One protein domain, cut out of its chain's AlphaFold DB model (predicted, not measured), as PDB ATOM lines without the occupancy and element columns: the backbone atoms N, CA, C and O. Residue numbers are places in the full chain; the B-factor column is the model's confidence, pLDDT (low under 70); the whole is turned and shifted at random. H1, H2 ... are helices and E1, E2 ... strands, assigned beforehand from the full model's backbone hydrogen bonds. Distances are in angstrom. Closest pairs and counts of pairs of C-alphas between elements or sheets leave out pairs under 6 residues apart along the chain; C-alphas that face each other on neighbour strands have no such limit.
ATOM      1  N   ASP A 173     234.704 271.599 330.791       69.38
ATOM      2  CA  ASP A 173     234.409 272.982 331.152       69.38
ATOM      3  C   ASP A 173     234.172 273.797 329.878       69.38
ATOM      4  O   ASP A 173     233.032 274.134 329.558       69.38
ATOM      5  N   THR A 174     235.213 274.002 329.064       72.75
ATOM      6  CA  THR A 174     235.056 274.610 327.735       72.75
ATOM      7  C   THR A 174     235.630 273.703 326.658       72.75
ATOM      8  O   THR A 174     236.792 273.312 326.719       72.75
ATOM      9  N   TYR A 175     234.832 273.405 325.635       77.50
ATOM     10  CA  TYR A 175     235.235 272.536 324.536       77.50
ATOM     11  C   TYR A 175     234.900 273.121 323.164       77.50
ATOM     12  O   TYR A 175     234.046 274.001 323.028       77.50
ATOM     13  N   LYS A 176     235.587 272.611 322.142       73.06
ATOM     14  CA  LYS A 176     235.331 272.860 320.721       73.06
ATOM     15  C   LYS A 176     235.814 271.656 319.934       73.06
ATOM     16  O   LYS A 176     236.854 271.091 320.238       73.06
ATOM     17  N   ILE A 177     235.070 271.260 318.914       65.81
ATOM     18  CA  ILE A 177     235.561 270.308 317.917       65.81
ATOM     19  C   ILE A 177     236.121 271.142 316.759       65.81
ATOM     20  O   ILE A 177     235.629 272.230 316.483       65.81
ATOM     21  N   SER A 178     237.166 270.690 316.090       67.19
ATOM     22  CA  SER A 178     237.684 271.313 314.873       67.19
ATOM     23  C   SER A 178     238.455 270.261 314.092       67.19
ATOM     24  O   SER A 178     239.206 269.510 314.703       67.19
ATOM     25  N   ASN A 179     238.264 270.174 312.773       70.62
ATOM     26  CA  ASN A 179     238.986 269.235 311.901       70.62
ATOM     27  C   ASN A 179     239.031 267.791 312.440       70.62
ATOM     28  O   ASN A 179     240.097 267.194 312.540       70.62
ATOM     29  N   ASN A 180     237.873 267.247 312.830       67.06
ATOM     30  CA  ASN A 180     237.745 265.900 313.402       67.06
ATOM     31  C   ASN A 180     238.513 265.662 314.723       67.06
ATOM     32  O   ASN A 180     238.753 264.529 315.131       67.06
ATOM     33  N   ILE A 181     238.878 266.738 315.417       75.69
ATOM     34  CA  ILE A 181     239.538 266.699 316.716       75.69
ATOM     35  C   ILE A 181     238.646 267.401 317.730       75.69
ATOM     36  O   ILE A 181     238.195 268.523 317.519       75.69
ATOM     37  N   PHE A 182     238.398 266.752 318.856       79.19
ATOM     38  CA  PHE A 182     237.765 267.359 320.011       79.19
ATOM     39  C   PHE A 182     238.821 267.980 320.928       79.19
ATOM     40  O   PHE A 182     239.752 267.309 321.362       79.19
ATOM     41  N   TYR A 183     238.647 269.251 321.259       82.94
ATOM     42  CA  TYR A 183     239.473 270.001 322.195       82.94
ATOM     43  C   TYR A 183     238.644 270.351 323.418       82.94
ATOM     44  O   TYR A 183     237.508 270.804 323.302       82.94
ATOM     45  N   ASN A 184     239.236 270.199 324.591       87.31
ATOM     46  CA  ASN A 184     238.670 270.643 325.850       87.31
ATOM     47  C   ASN A 184     239.754 271.291 326.702       87.31
ATOM     48  O   ASN A 184     240.846 270.745 326.856       87.31
ATOM     49  N   VAL A 185     239.428 272.451 327.250       88.44
ATOM     50  CA  VAL A 185     240.268 273.205 328.169       88.44
ATOM     51  C   VAL A 185     239.514 273.321 329.484       88.44
ATOM     52  O   VAL A 185     238.384 273.813 329.530       88.44
ATOM     53  N   ASP A 186     240.164 272.860 330.545       88.88
ATOM     54  CA  ASP A 186     239.716 272.967 331.929       88.88
ATOM     55  C   ASP A 186     240.858 273.539 332.783       88.88
ATOM     56  O   ASP A 186     242.031 273.543 332.390       88.88
ATOM     57  N   PHE A 187     240.539 274.028 333.977       88.50
ATOM     58  CA  PHE A 187     241.551 274.484 334.910       88.50
ATOM     59  C   PHE A 187     242.479 273.335 335.310       88.50
ATOM     60  O   PHE A 187     242.092 272.367 335.961       88.50
ATOM     61  N   GLY A 188     243.744 273.482 334.929       89.19
ATOM     62  CA  GLY A 188     244.808 272.518 335.165       89.19
ATOM     63  C   GLY A 188     245.084 271.573 333.996       89.19
ATOM     64  O   GLY A 188     246.150 270.958 334.000       89.19
ATOM     65  N   SER A 189     244.207 271.458 332.987       91.94
ATOM     66  CA  SER A 189     244.437 270.514 331.885       91.94
ATOM     67  C   SER A 189     243.872 270.931 330.526       91.94
ATOM     68  O   SER A 189     242.846 271.596 330.410       91.94
ATOM     69  N   ILE A 190     244.548 270.477 329.473       93.12
ATOM     70  CA  ILE A 190     244.098 270.549 328.085       93.12
ATOM     71  C   ILE A 190     243.973 269.119 327.574       93.12
ATOM     72  O   ILE A 190     244.889 268.312 327.732       93.12
ATOM     73  N   THR A 191     242.837 268.802 326.964       90.38
ATOM     74  CA  THR A 191     242.548 267.499 326.367       90.38
ATOM     75  C   THR A 191     242.284 267.670 324.881       90.38
ATOM     76  O   THR A 191     241.466 268.496 324.485       90.38
ATOM     77  N   LYS A 192     242.949 266.858 324.068       90.44
ATOM     78  CA  LYS A 192     242.736 266.734 322.630       90.44
ATOM     79  C   LYS A 192     242.332 265.290 322.344       90.44
ATOM     80  O   LYS A 192     242.967 264.383 322.862       90.44
ATOM     81  N   ILE A 193     241.290 265.055 321.559       82.88
ATOM     82  CA  ILE A 193     240.834 263.711 321.195       82.88
ATOM     83  C   ILE A 193     240.645 263.666 319.690       82.88
ATOM     84  O   ILE A 193     239.838 264.412 319.148       82.88
ATOM     85  N   ASP A 194     241.374 262.790 319.020       79.12
ATOM     86  CA  ASP A 194     241.138 262.499 317.611       79.12
ATOM     87  C   ASP A 194     239.875 261.638 317.511       79.12
ATOM     88  O   ASP A 194     239.781 260.576 318.131       79.12
ATOM     89  N   LEU A 195     238.864 262.134 316.801       67.50
ATOM     90  CA  LEU A 195     237.552 261.491 316.741       67.50
ATOM     91  C   LEU A 195     237.538 260.259 315.831       67.50
ATOM     92  O   LEU A 195     236.698 259.384 316.023       67.50
ATOM     93  N   GLU A 196     238.472 260.153 314.885       68.12
ATOM     94  CA  GLU A 196     238.584 259.007 313.978       68.12
ATOM     95  C   GLU A 196     239.203 257.796 314.678       68.12
ATOM     96  O   GLU A 196     238.694 256.678 314.615       68.12
ATOM     97  N   THR A 197     240.310 258.034 315.374       72.81
ATOM     98  CA  THR A 197     241.139 256.995 315.993       72.81
ATOM     99  C   THR A 197     240.801 256.776 317.469       72.81
ATOM    100  O   THR A 197     241.078 255.711 318.037       72.81
ATOM    101  N   GLY A 198     240.201 257.777 318.118       70.81
ATOM    102  CA  GLY A 198     239.958 257.800 319.557       70.81
ATOM    103  C   GLY A 198     241.220 257.927 320.399       70.81
ATOM    104  O   GLY A 198     241.192 257.569 321.578       70.81
ATOM    105  N   ILE A 199     242.326 258.394 319.812       81.75
ATOM    106  CA  ILE A 199     243.539 258.728 320.560       81.75
ATOM    107  C   ILE A 199     243.274 259.993 321.370       81.75
ATOM    108  O   ILE A 199     242.743 260.978 320.857       81.75
ATOM    109  N   VAL A 200     243.655 259.963 322.643       85.81
ATOM    110  CA  VAL A 200     243.490 261.074 323.575       85.81
ATOM    111  C   VAL A 200     244.873 261.613 323.907       85.81
ATOM    112  O   VAL A 200     245.734 260.865 324.346       85.81
ATOM    113  N   TRP A 201     245.093 262.912 323.757       91.00
ATOM    114  CA  TRP A 201     246.261 263.601 324.288       91.00
ATOM    115  C   TRP A 201     245.859 264.492 325.451       91.00
ATOM    116  O   TRP A 201     244.841 265.188 325.391       91.00
ATOM    117  N   LYS A 202     246.684 264.505 326.495       91.62
ATOM    118  CA  LYS A 202     246.476 265.358 327.661       91.62
ATOM    119  C   LYS A 202     247.731 266.100 328.064       91.62
ATOM    120  O   LYS A 202     248.772 265.490 328.277       91.62
ATOM    121  N   TYR A 203     247.590 267.401 328.263       92.75
ATOM    122  CA  TYR A 203     248.600 268.264 328.860       92.75
ATOM    123  C   TYR A 203     248.086 268.775 330.208       92.75
ATOM    124  O   TYR A 203     246.934 269.197 330.303       92.75
ATOM    125  N   TYR A 204     248.928 268.753 331.242       92.00
ATOM    126  CA  TYR A 204     248.592 269.275 332.572       92.00
ATOM    127  C   TYR A 204     249.553 270.390 332.943       92.00
ATOM    128  O   TYR A 204     250.759 270.246 332.752       92.00
ATOM    129  N   SER A 205     249.038 271.462 333.540       92.31
ATOM    130  CA  SER A 205     249.873 272.575 333.983       92.31
ATOM    131  C   SER A 205     249.335 273.241 335.239       92.31
ATOM    132  O   SER A 205     248.161 273.602 335.319       92.31
ATOM    133  N   ASN A 206     250.233 273.483 336.196       91.62
ATOM    134  CA  ASN A 206     249.933 274.270 337.393       91.62
ATOM    135  C   ASN A 206     249.602 275.730 337.048       91.62
ATOM    136  O   ASN A 206     248.876 276.388 337.794       91.62
ATOM    137  N   ASN A 207     250.097 276.229 335.912       90.50
ATOM    138  CA  ASN A 207     249.805 277.580 335.439       90.50
ATOM    139  C   ASN A 207     248.340 277.687 334.989       90.50
ATOM    140  O   ASN A 207     247.713 278.725 335.157       90.50
ATOM    141  N   LEU A 208     247.722 276.588 334.551       90.12
ATOM    142  CA  LEU A 208     246.295 276.553 334.224       90.12
ATOM    143  C   LEU A 208     245.381 276.402 335.448       90.12
ATOM    144  O   LEU A 208     244.173 276.312 335.268       90.12
ATOM    145  N   LEU A 209     245.890 276.359 336.683       90.50
ATOM    146  CA  LEU A 209     245.027 276.219 337.861       90.50
ATOM    147  C   LEU A 209     244.182 277.478 338.097       90.50
ATOM    148  O   LEU A 209     244.659 278.607 338.004       90.50
ATOM    149  N   ASN A 210     242.914 277.268 338.461       87.38
ATOM    150  CA  ASN A 210     241.900 278.320 338.594       87.38
ATOM    151  C   ASN A 210     242.330 279.507 339.475       87.38
ATOM    152  O   ASN A 210     242.032 280.655 339.148       87.38
ATOM    153  N   TYR A 211     243.064 279.259 340.563       86.69
ATOM    154  CA  TYR A 211     243.497 280.294 341.500       86.69
ATOM    155  C   TYR A 211     244.452 281.320 340.878       86.69
ATOM    156  O   TYR A 211     244.646 282.385 341.461       86.69
ATOM    157  N   ASN A 212     245.042 281.040 339.711       88.25
ATOM    158  CA  ASN A 212     245.842 282.025 338.985       88.25
ATOM    159  C   ASN A 212     244.969 283.124 338.357       88.25
ATOM    160  O   ASN A 212     245.455 284.237 338.140       88.25
ATOM    161  N   PHE A 213     243.679 282.850 338.142       87.56
ATOM    162  CA  PHE A 213     242.744 283.707 337.403       87.56
ATOM    163  C   PHE A 213     241.667 284.353 338.275       87.56
ATOM    164  O   PHE A 213     240.987 285.264 337.814       87.56
ATOM    165  N   ILE A 214     241.516 283.909 339.524       87.81
ATOM    166  CA  ILE A 214     240.561 284.479 340.480       87.81
ATOM    167  C   ILE A 214     241.048 285.862 340.952       87.81
ATOM    168  O   ILE A 214     242.240 286.068 341.196       87.81
ATOM    169  N   ASN A 215     240.114 286.807 341.099       84.50
ATOM    170  CA  ASN A 215     240.381 288.184 341.549       84.50
ATOM    171  C   ASN A 215     240.589 288.313 343.076       84.50
ATOM    172  O   ASN A 215     240.799 289.408 343.593       84.50
ATOM    173  N   GLU A 216     240.528 287.198 343.800       83.56
ATOM    174  CA  GLU A 216     240.602 287.109 345.258       83.56
ATOM    175  C   GLU A 216     241.886 286.415 345.729       83.56
ATOM    176  O   GLU A 216     242.488 285.590 345.035       83.56
ATOM    177  N   THR A 217     242.294 286.714 346.962       83.56
ATOM    178  CA  THR A 217     243.454 286.076 347.587       83.56
ATOM    179  C   THR A 217     243.120 284.645 348.004       83.56
ATOM    180  O   THR A 217     242.306 284.414 348.893       83.56
ATOM    181  N   VAL A 218     243.819 283.673 347.419       86.56
ATOM    182  CA  VAL A 218     243.663 282.251 347.749       86.56
ATOM    183  C   VAL A 218     244.710 281.811 348.777       86.56
ATOM    184  O   VAL A 218     245.904 282.084 348.619       86.56
ATOM    185  N   SER A 219     244.269 281.099 349.820       89.88
ATOM    186  CA  SER A 219     245.147 280.592 350.883       89.88
ATOM    187  C   SER A 219     246.188 279.592 350.360       89.88
ATOM    188  O   SER A 219     245.934 278.860 349.401       89.88
ATOM    189  N   SER A 220     247.349 279.503 351.018       89.88
ATOM    190  CA  SER A 220     248.397 278.531 350.659       89.88
ATOM    191  C   SER A 220     247.891 277.087 350.691       89.88
ATOM    192  O   SER A 220     248.151 276.332 349.758       89.88
ATOM    193  N   LYS A 221     247.088 276.732 351.703       90.88
ATOM    194  CA  LYS A 221     246.470 275.404 351.834       90.88
ATOM    195  C   LYS A 221     245.561 275.066 350.650       90.88
ATOM    196  O   LYS A 221     245.579 273.945 350.158       90.88
ATOM    197  N   SER A 222     244.779 276.033 350.172       86.81
ATOM    198  CA  SER A 222     243.891 275.845 349.015       86.81
ATOM    199  C   SER A 222     244.674 275.659 347.710       86.81
ATOM    200  O   SER A 222     244.287 274.847 346.868       86.81
ATOM    201  N   LYS A 223     245.798 276.374 347.548       90.00
ATOM    202  CA  LYS A 223     246.704 276.188 346.402       90.00
ATOM    203  C   LYS A 223     247.340 274.800 346.422       90.00
ATOM    204  O   LYS A 223     247.290 274.097 345.419       90.00
ATOM    205  N   GLU A 224     247.863 274.387 347.574       90.88
ATOM    206  CA  GLU A 224     248.456 273.061 347.770       90.88
ATOM    207  C   GLU A 224     247.449 271.940 347.483       90.88
ATOM    208  O   GLU A 224     247.764 270.992 346.768       90.88
ATOM    209  N   PHE A 225     246.208 272.084 347.958       88.81
ATOM    210  CA  PHE A 225     245.129 271.153 347.639       88.81
ATOM    211  C   PHE A 225     244.900 271.030 346.125       88.81
ATOM    212  O   PHE A 225     244.863 269.921 345.603       88.81
ATOM    213  N   SER A 226     244.816 272.157 345.411       87.88
ATOM    214  CA  SER A 226     244.578 272.173 343.959       87.88
ATOM    215  C   SER A 226     245.708 271.496 343.175       87.88
ATOM    216  O   SER A 226     245.451 270.729 342.250       87.88
ATOM    217  N   ILE A 227     246.961 271.732 343.579       92.06
ATOM    218  CA  ILE A 227     248.139 271.081 342.988       92.06
ATOM    219  C   ILE A 227     248.104 269.570 343.249       92.06
ATOM    220  O   ILE A 227     248.319 268.777 342.334       92.06
ATOM    221  N   ASN A 228     247.794 269.156 344.480       91.06
ATOM    222  CA  ASN A 228     247.735 267.742 344.844       91.06
ATOM    223  C   ASN A 228     246.629 266.995 344.088       91.06
ATOM    224  O   ASN A 228     246.854 265.867 343.650       91.06
ATOM    225  N   GLU A 229     245.462 267.610 343.894       89.75
ATOM    226  CA  GLU A 229     244.390 267.031 343.078       89.75
ATOM    227  C   GLU A 229     244.808 266.887 341.608       89.75
ATOM    228  O   GLU A 229     244.589 265.830 341.016       89.75
ATOM    229  N   LEU A 230     245.501 267.883 341.042       90.31
ATOM    230  CA  LEU A 230     246.025 267.796 339.676       90.31
ATOM    231  C   LEU A 230     247.057 266.667 339.520       90.31
ATOM    232  O   LEU A 230     247.030 265.922 338.540       90.31
ATOM    233  N   ILE A 231     247.952 266.503 340.500       90.06
ATOM    234  CA  ILE A 231     248.945 265.418 340.520       90.06
ATOM    235  C   ILE A 231     248.258 264.052 340.598       90.06
ATOM    236  O   ILE A 231     248.657 263.127 339.886       90.06
ATOM    237  N   LYS A 232     247.227 263.906 341.441       89.31
ATOM    238  CA  LYS A 232     246.446 262.665 341.528       89.31
ATOM    239  C   LYS A 232     245.786 262.329 340.197       89.31
ATOM    240  O   LYS A 232     245.899 261.188 339.760       89.31
ATOM    241  N   GLU A 233     245.161 263.307 339.545       84.44
ATOM    242  CA  GLU A 233     244.519 263.124 338.240       84.44
ATOM    243  C   GLU A 233     245.539 262.708 337.172       84.44
ATOM    244  O   GLU A 233     245.369 261.677 336.524       84.44
ATOM    245  N   ARG A 234     246.671 263.421 337.066       86.75
ATOM    246  CA  ARG A 234     247.762 263.064 336.142       86.75
ATOM    247  C   ARG A 234     248.291 261.649 336.386       86.75
ATOM    248  O   ARG A 234     248.593 260.930 335.436       86.75
ATOM    249  N   ASN A 235     248.444 261.245 337.646       85.88
ATOM    250  CA  ASN A 235     248.936 259.912 337.994       85.88
ATOM    251  C   ASN A 235     247.906 258.816 337.708       85.88
ATOM    252  O   ASN A 235     248.299 257.728 337.296       85.88
ATOM    253  N   HIS A 236     246.619 259.096 337.914       82.56
ATOM    254  CA  HIS A 236     245.538 258.183 337.560       82.56
ATOM    255  C   HIS A 236     245.501 257.943 336.047       82.56
ATOM    256  O   HIS A 236     245.541 256.797 335.607       82.56
ATOM    257  N   ASP A 237     245.556 259.013 335.254       79.44
ATOM    258  CA  ASP A 237     245.496 258.916 333.794       79.44
ATOM    259  C   ASP A 237     246.735 258.218 333.208       79.44
ATOM    260  O   ASP A 237     246.617 257.451 332.260       79.44
ATOM    261  N   LYS A 238     247.916 258.365 333.831       78.19
ATOM    262  CA  LYS A 238     249.115 257.575 333.485       78.19
ATOM    263  C   LYS A 238     248.957 256.067 333.731       78.19
ATOM    264  O   LYS A 238     249.673 255.280 333.115       78.19
ATOM    265  N   GLN A 239     248.095 255.655 334.664       73.75
ATOM    266  CA  GLN A 239     247.849 254.240 334.969       73.75
ATOM    267  C   GLN A 239     246.819 253.610 334.025       73.75
ATOM    268  O   GLN A 239     246.845 252.391 333.828       73.75
ATOM    269  N   LEU A 240     245.941 254.418 333.424       67.31
ATOM    270  CA  LEU A 240     245.003 253.989 332.392       67.31
ATOM    271  C   LEU A 240     245.792 253.698 331.104       67.31
ATOM    272  O   LEU A 240     246.068 254.580 330.300       67.31
ATOM    273  N   LYS A 241     246.181 252.430 330.921       56.25
ATOM    274  CA  LYS A 241     246.988 251.933 329.785       56.25
ATOM    275  C   LYS A 241     246.342 252.126 328.403       56.25
ATOM    276  O   LYS A 241     247.004 251.889 327.393       56.25
ATOM    277  N   ASP A 242     245.094 252.573 328.348       55.53
ATOM    278  CA  ASP A 242     244.326 252.677 327.118       55.53
ATOM    279  C   ASP A 242     244.272 254.134 326.631       55.53
ATOM    280  O   ASP A 242     243.463 254.946 327.071       55.53
ATOM    281  N   LYS A 243     245.123 254.435 325.643       65.56
ATOM    282  CA  LYS A 243     244.971 255.533 324.665       65.56
ATOM    283  C   LYS A 243     245.176 256.984 325.125       65.56
ATOM    284  O   LYS A 243     245.003 257.866 324.283       65.56
ATOM    285  N   ILE A 244     245.578 257.257 326.370       78.50
ATOM    286  CA  ILE A 244     245.958 258.619 326.793       78.50
ATOM    287  C   ILE A 244     247.466 258.834 326.618       78.50
ATOM    288  O   ILE A 244     248.289 258.244 327.315       78.50
ATOM    289  N   ILE A 245     247.833 259.723 325.700       84.75
ATOM    290  CA  ILE A 245     249.195 260.200 325.475       84.75
ATOM    291  C   ILE A 245     249.392 261.473 326.299       84.75
ATOM    292  O   ILE A 245     248.807 262.522 326.017       84.75
ATOM    293  N   ALA A 246     250.222 261.388 327.335       84.94
ATOM    294  CA  ALA A 246     250.617 262.565 328.095       84.94
ATOM    295  C   ALA A 246     251.548 263.447 327.247       84.94
ATOM    296  O   ALA A 246     252.556 262.977 326.726       84.94
ATOM    297  N   ILE A 247     251.193 264.721 327.127       87.62
ATOM    298  CA  ILE A 247     252.016 265.777 326.546       87.62
ATOM    299  C   ILE A 247     252.778 266.437 327.693       87.62
ATOM    300  O   ILE A 247     252.178 266.824 328.700       87.62
ATOM    301  N   ASP A 248     254.092 266.567 327.534       85.75
ATOM    302  CA  ASP A 248     254.969 267.128 328.561       85.75
ATOM    303  C   ASP A 248     255.174 268.638 328.378       85.75
ATOM    304  O   ASP A 248     255.291 269.355 329.371       85.75
ATOM    305  N   HIS A 249     255.133 269.135 327.136       89.06
ATOM    306  CA  HIS A 249     255.311 270.553 326.816       89.06
ATOM    307  C   HIS A 249     254.204 271.078 325.901       89.06
ATOM    308  O   HIS A 249     253.848 270.446 324.905       89.06
ATOM    309  N   TYR A 250     253.691 272.276 326.199       90.06
ATOM    310  CA  TYR A 250     252.653 272.915 325.387       90.06
ATOM    311  C   TYR A 250     253.121 273.183 323.945       90.06
ATOM    312  O   TYR A 250     252.324 273.129 323.009       90.06
ATOM    313  N   SER A 251     254.425 273.389 323.737       88.94
ATOM    314  CA  SER A 251     255.018 273.546 322.407       88.94
ATOM    315  C   SER A 251     254.800 272.351 321.475       88.94
ATOM    316  O   SER A 251     254.849 272.544 320.261       88.94
ATOM    317  N   GLN A 252     254.492 271.160 322.004       91.62
ATOM    318  CA  GLN A 252     254.201 269.955 321.217       91.62
ATOM    319  C   GLN A 252     252.850 270.007 320.482       91.62
ATOM    320  O   GLN A 252     252.627 269.202 319.579       91.62
ATOM    321  N   PHE A 253     251.947 270.926 320.842       91.75
ATOM    322  CA  PHE A 253     250.728 271.169 320.070       91.75
ATOM    323  C   PHE A 253     251.054 271.837 318.728       91.75
ATOM    324  O   PHE A 253     251.962 272.670 318.640       91.75
ATOM    325  N   SER A 254     250.299 271.502 317.675       91.31
ATOM    326  CA  SER A 254     250.455 272.179 316.383       91.31
ATOM    327  C   SER A 254     250.045 273.651 316.482       91.31
ATOM    328  O   SER A 254     249.420 274.082 317.452       91.31
ATOM    329  N   LYS A 255     250.379 274.453 315.469       90.81
ATOM    330  CA  LYS A 255     249.953 275.857 315.434       90.81
ATOM    331  C   LYS A 255     248.422 275.972 315.451       90.81
ATOM    332  O   LYS A 255     247.881 276.787 316.189       90.81
ATOM    333  N   GLU A 256     247.744 275.121 314.689       88.50
ATOM    334  CA  GLU A 256     246.283 275.058 314.602       88.50
ATOM    335  C   GLU A 256     245.662 274.615 315.934       88.50
ATOM    336  O   GLU A 256     244.678 275.202 316.381       88.50
ATOM    337  N   ASP A 257     246.264 273.623 316.605       91.94
ATOM    338  CA  ASP A 257     245.844 273.206 317.946       91.94
ATOM    339  C   ASP A 257     245.921 274.388 318.925       91.94
ATOM    340  O   ASP A 257     244.972 274.648 319.665       91.94
ATOM    341  N   LYS A 258     247.043 275.121 318.918       93.06
ATOM    342  CA  LYS A 258     247.280 276.259 319.817       93.06
ATOM    343  C   LYS A 258     246.246 277.366 319.618       93.06
ATOM    344  O   LYS A 258     245.720 277.863 320.609       93.06
ATOM    345  N   GLU A 259     245.900 277.698 318.374       90.88
ATOM    346  CA  GLU A 259     244.874 278.707 318.057       90.88
ATOM    347  C   GLU A 259     243.496 278.328 318.634       90.88
ATOM    348  O   GLU A 259     242.839 279.153 319.272       90.88
ATOM    349  N   VAL A 260     243.081 277.063 318.488       87.75
ATOM    350  CA  VAL A 260     241.810 276.562 319.044       87.75
ATOM    351  C   VAL A 260     241.835 276.536 320.574       87.75
ATOM    352  O   VAL A 260     240.859 276.916 321.224       87.75
ATOM    353  N   ILE A 261     242.944 276.092 321.164       92.44
ATOM    354  CA  ILE A 261     243.109 276.024 322.619       92.44
ATOM    355  C   ILE A 261     243.095 277.428 323.236       92.44
ATOM    356  O   ILE A 261     242.491 277.622 324.290       92.44
ATOM    357  N   GLU A 262     243.729 278.411 322.595       91.38
ATOM    358  CA  GLU A 262     243.775 279.794 323.079       91.38
ATOM    359  C   GLU A 262     242.377 280.433 323.084       91.38
ATOM    360  O   GLU A 262     241.974 281.023 324.087       91.38
ATOM    361  N   GLU A 263     241.585 280.224 322.028       89.75
ATOM    362  CA  GLU A 263     240.175 280.635 321.982       89.75
ATOM    363  C   GLU A 263     239.362 280.018 323.133       89.75
ATOM    364  O   GLU A 263     238.626 280.720 323.838       89.75
ATOM    365  N   LEU A 264     239.514 278.707 323.351       85.44
ATOM    366  CA  LEU A 264     238.828 277.990 324.427       85.44
ATOM    367  C   LEU A 264     239.234 278.492 325.809       85.44
ATOM    368  O   LEU A 264     238.379 278.646 326.680       85.44
ATOM    369  N   PHE A 265     240.517 278.774 326.006       89.06
ATOM    370  CA  PHE A 265     241.029 279.288 327.264       89.06
ATOM    371  C   PHE A 265     240.482 280.683 327.584       89.06
ATOM    372  O   PHE A 265     240.015 280.922 328.698       89.06
ATOM    373  N   VAL A 266     240.472 281.596 326.605       86.88
ATOM    374  CA  VAL A 266     239.878 282.930 326.787       86.88
ATOM    375  C   VAL A 266     238.412 282.792 327.187       86.88
ATOM    376  O   VAL A 266     237.988 283.376 328.187       86.88
ATOM    377  N   LYS A 267     237.652 281.955 326.472       84.25
ATOM    378  CA  LYS A 267     236.245 281.686 326.784       84.25
ATOM    379  C   LYS A 267     236.067 281.129 328.201       84.25
ATOM    380  O   LYS A 267     235.234 281.652 328.938       84.25
ATOM    381  N   LEU A 268     236.881 280.151 328.604       84.69
ATOM    382  CA  LEU A 268     236.859 279.537 329.937       84.69
ATOM    383  C   LEU A 268     237.018 280.573 331.062       84.69
ATOM    384  O   LEU A 268     236.282 280.533 332.052       84.69
ATOM    385  N   VAL A 269     237.975 281.495 330.915       83.94
ATOM    386  CA  VAL A 269     238.264 282.522 331.927       83.94
ATOM    387  C   VAL A 269     237.192 283.609 331.929       83.94
ATOM    388  O   VAL A 269     236.714 283.994 332.991       83.94
ATOM    389  N   THR A 270     236.780 284.093 330.755       82.06
ATOM    390  CA  THR A 270     235.819 285.209 330.650       82.06
ATOM    391  C   THR A 270     234.373 284.829 330.960       82.06
ATOM    392  O   THR A 270     233.556 285.713 331.188       82.06
ATOM    393  N   ALA A 271     234.043 283.537 331.001       78.75
ATOM    394  CA  ALA A 271     232.700 283.068 331.336       78.75
ATOM    395  C   ALA A 271     232.334 283.239 332.826       78.75
ATOM    396  O   ALA A 271     231.199 282.952 333.202       78.75
ATOM    397  N   ARG A 272     233.280 283.647 333.687       79.75
ATOM    398  CA  ARG A 272     233.108 283.717 335.145       79.75
ATOM    399  C   ARG A 272     233.396 285.123 335.665       79.75
ATOM    400  O   ARG A 272     234.519 285.600 335.554       79.75
ATOM    401  N   ASP A 273     232.412 285.736 336.319       75.94
ATOM    402  CA  ASP A 273     232.491 287.126 336.806       75.94
ATOM    403  C   ASP A 273     233.619 287.370 337.828       75.94
ATOM    404  O   ASP A 273     234.153 288.473 337.933       75.94
ATOM    405  N   ASN A 274     234.002 286.346 338.595       80.62
ATOM    406  CA  ASN A 274     235.059 286.433 339.610       80.62
ATOM    407  C   ASN A 274     236.470 286.142 339.069       80.62
ATOM    408  O   ASN A 274     237.431 286.109 339.847       80.62
ATOM    409  N   MET A 275     236.599 285.923 337.760       85.81
ATOM    410  CA  MET A 275     237.866 285.642 337.100       85.81
ATOM    411  C   MET A 275     238.204 286.715 336.072       85.81
ATOM    412  O   MET A 275     237.335 287.365 335.498       85.81
ATOM    413  N   SER A 276     239.497 286.919 335.836       82.12
ATOM    414  CA  SER A 276     239.948 287.814 334.777       82.12
ATOM    415  C   SER A 276     241.290 287.390 334.189       82.12
ATOM    416  O   SER A 276     242.177 286.864 334.869       82.12
ATOM    417  N   LEU A 277     241.458 287.647 332.888       81.44
ATOM    418  CA  LEU A 277     242.767 287.574 332.248       81.44
ATOM    419  C   LEU A 277     243.613 288.755 332.738       81.44
ATOM    420  O   LEU A 277     243.416 289.902 332.319       81.44
ATOM    421  N   LYS A 278     244.563 288.462 333.628       79.19
ATOM    422  CA  LYS A 278     245.581 289.417 334.075       79.19
ATOM    423  C   LYS A 278     246.467 289.843 332.897       79.19
ATOM    424  O   LYS A 278     246.550 289.110 331.912       79.19
ATOM    425  N   PRO A 279     247.137 291.005 332.969       74.25
ATOM    426  CA  PRO A 279     248.002 291.485 331.891       74.25
ATOM    427  C   PRO A 279     249.050 290.456 331.440       74.25
ATOM    428  O   PRO A 279     249.224 290.274 330.239       74.25
ATOM    429  N   GLU A 280     249.668 289.728 332.376       69.00
ATOM    430  CA  GLU A 280     250.607 288.638 332.066       69.00
ATOM    431  C   GLU A 280     249.977 287.460 331.291       69.00
ATOM    432  O   GLU A 280     250.666 286.788 330.532       69.00
ATOM    433  N   HIS A 281     248.661 287.247 331.407       67.69
ATOM    434  CA  HIS A 281     247.916 286.163 330.746       67.69
ATOM    435  C   HIS A 281     247.331 286.568 329.386       67.69
ATOM    436  O   HIS A 281     246.677 285.760 328.734       67.69
ATOM    437  N   LYS A 282     247.520 287.827 328.967       66.69
ATOM    438  CA  LYS A 282     247.127 288.320 327.635       66.69
ATOM    439  C   LYS A 282     248.219 288.100 326.581       66.69
ATOM    440  O   LYS A 282     248.053 288.508 325.435       66.69
ATOM    441  N   MET A 283     249.347 287.505 326.973       73.50
ATOM    442  CA  MET A 283     250.336 286.963 326.043       73.50
ATOM    443  C   MET A 283     249.835 285.630 325.474       73.50
ATOM    444  O   MET A 283     248.973 284.993 326.078       73.50
ATOM    445  N   ARG A 284     250.393 285.192 324.335       79.31
ATOM    446  CA  ARG A 284     250.080 283.869 323.769       79.31
ATOM    447  C   ARG A 284     250.261 282.785 324.824       79.31
ATOM    448  O   ARG A 284     251.261 282.807 325.545       79.31
ATOM    449  N   LEU A 285     249.341 281.819 324.849       83.19
ATOM    450  CA  LEU A 285     249.314 280.741 325.844       83.19
ATOM    451  C   LEU A 285     250.658 279.997 325.946       83.19
ATOM    452  O   LEU A 285     251.068 279.600 327.028       83.19
ATOM    453  N   GLU A 286     251.374 279.874 324.828       82.00
ATOM    454  CA  GLU A 286     252.711 279.277 324.759       82.00
ATOM    455  C   GLU A 286     253.724 279.955 325.684       82.00
ATOM    456  O   GLU A 286     254.419 279.270 326.422       82.00
ATOM    457  N   ASN A 287     253.736 281.287 325.742       81.12
ATOM    458  CA  ASN A 287     254.656 282.031 326.608       81.12
ATOM    459  C   ASN A 287     254.321 281.878 328.097       81.12
ATOM    460  O   ASN A 287     255.144 282.186 328.951       81.12
TER     461      ASN A 287
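Overview. This is residues 173 to 287 of the 290 residues of an uncharacterized protein of Veillonella sp. DORA_B_18_19_23 (UniProt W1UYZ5). A twisted five-stranded sheet lies between two helices, with H2 covering E1 and E2 on one face and the longer H1 on the opposite face, meeting the sheet through its residues 230 to 238. The short H3 lies away from the sheet, near the end of the printed part. The printed part has 115 residues, with three named helices and five named strands in the order E1 E2 E3 E4 H1 E5 H2 H3. The mixed sheet has the order E1, E2, E3, E4, E5, with E4 and E5 parallel and the other neighbours antiparallel; the class is mixed, helices and strands. The whole is compact, with a radius of gyration of the C-alphas of 14.5 A and spans of 43 by 29 by 22 A.

Along the chain. E1 is residues 174 to 178, 13.5 A long, and begins at C-alpha 174 (235.056, 274.610, 327.735). E2 is residues 181 to 186, 16.5 A, E3 residues 189 to 194, 16.7 A, E4 residues 200 to 204, 13.2 A, and E5 residues 244 to 247, 9.4 A. H1 is residues 220 to 239, 28.9 A, beginning at C-alpha 220 (248.397, 278.531, 350.659). H2 is residues 255 to 270, 22.8 A, and H3 residues 279 to 282, 5.4 A, ending at C-alpha 282 (247.127, 288.320, 327.635).

Arrangement. E1 to E4 form a meander, each strand the antiparallel neighbour of the one before, with hairpins E1 and E2, E2 and E3, E3 and E4. N 176 and O 183 are 2.9 A apart, N 184 and O 191 2.8 A, and N 192 and O 201 2.8 A, within hydrogen-bond range. E4, H1 and E5 form a strand-helix-strand unit, two parallel neighbour strands joined through a helix, with a right-handed crossover; N 245 and O 200 are 2.7 A apart. The sheet is twisted, its C-alphas up to 4.2 A off the best plane. H2 is on the sheet at a height of 8.0 A, over E1 and E2; the closest C-alphas of E1 and H2 are those of Thr 174 and Leu 268, 5.7 A. H1 is on the opposite face at a height of 10.9 A and runs along the strands, at 25 degrees to E4 on the local plane; the closest C-alphas of H1 and E5 are those of Asp 237 and Ile 244, 7.0 A. H3 is not on the sheet and is apart from H2. Every O i to N i+4 pair is within hydrogen-bond range in H1 and H2; H3 is too short for one.

Size, cuts and confidence. The C-alphas farthest apart, of Glu 196 and Thr 217, are 43.4 A apart. The printed part has no cut, and the link E4 to H1, residues 205 to 219, is long. Mean pLDDT of the printed part is 83.4; among the residues under 70 are 240 to 243 and 280 to 282.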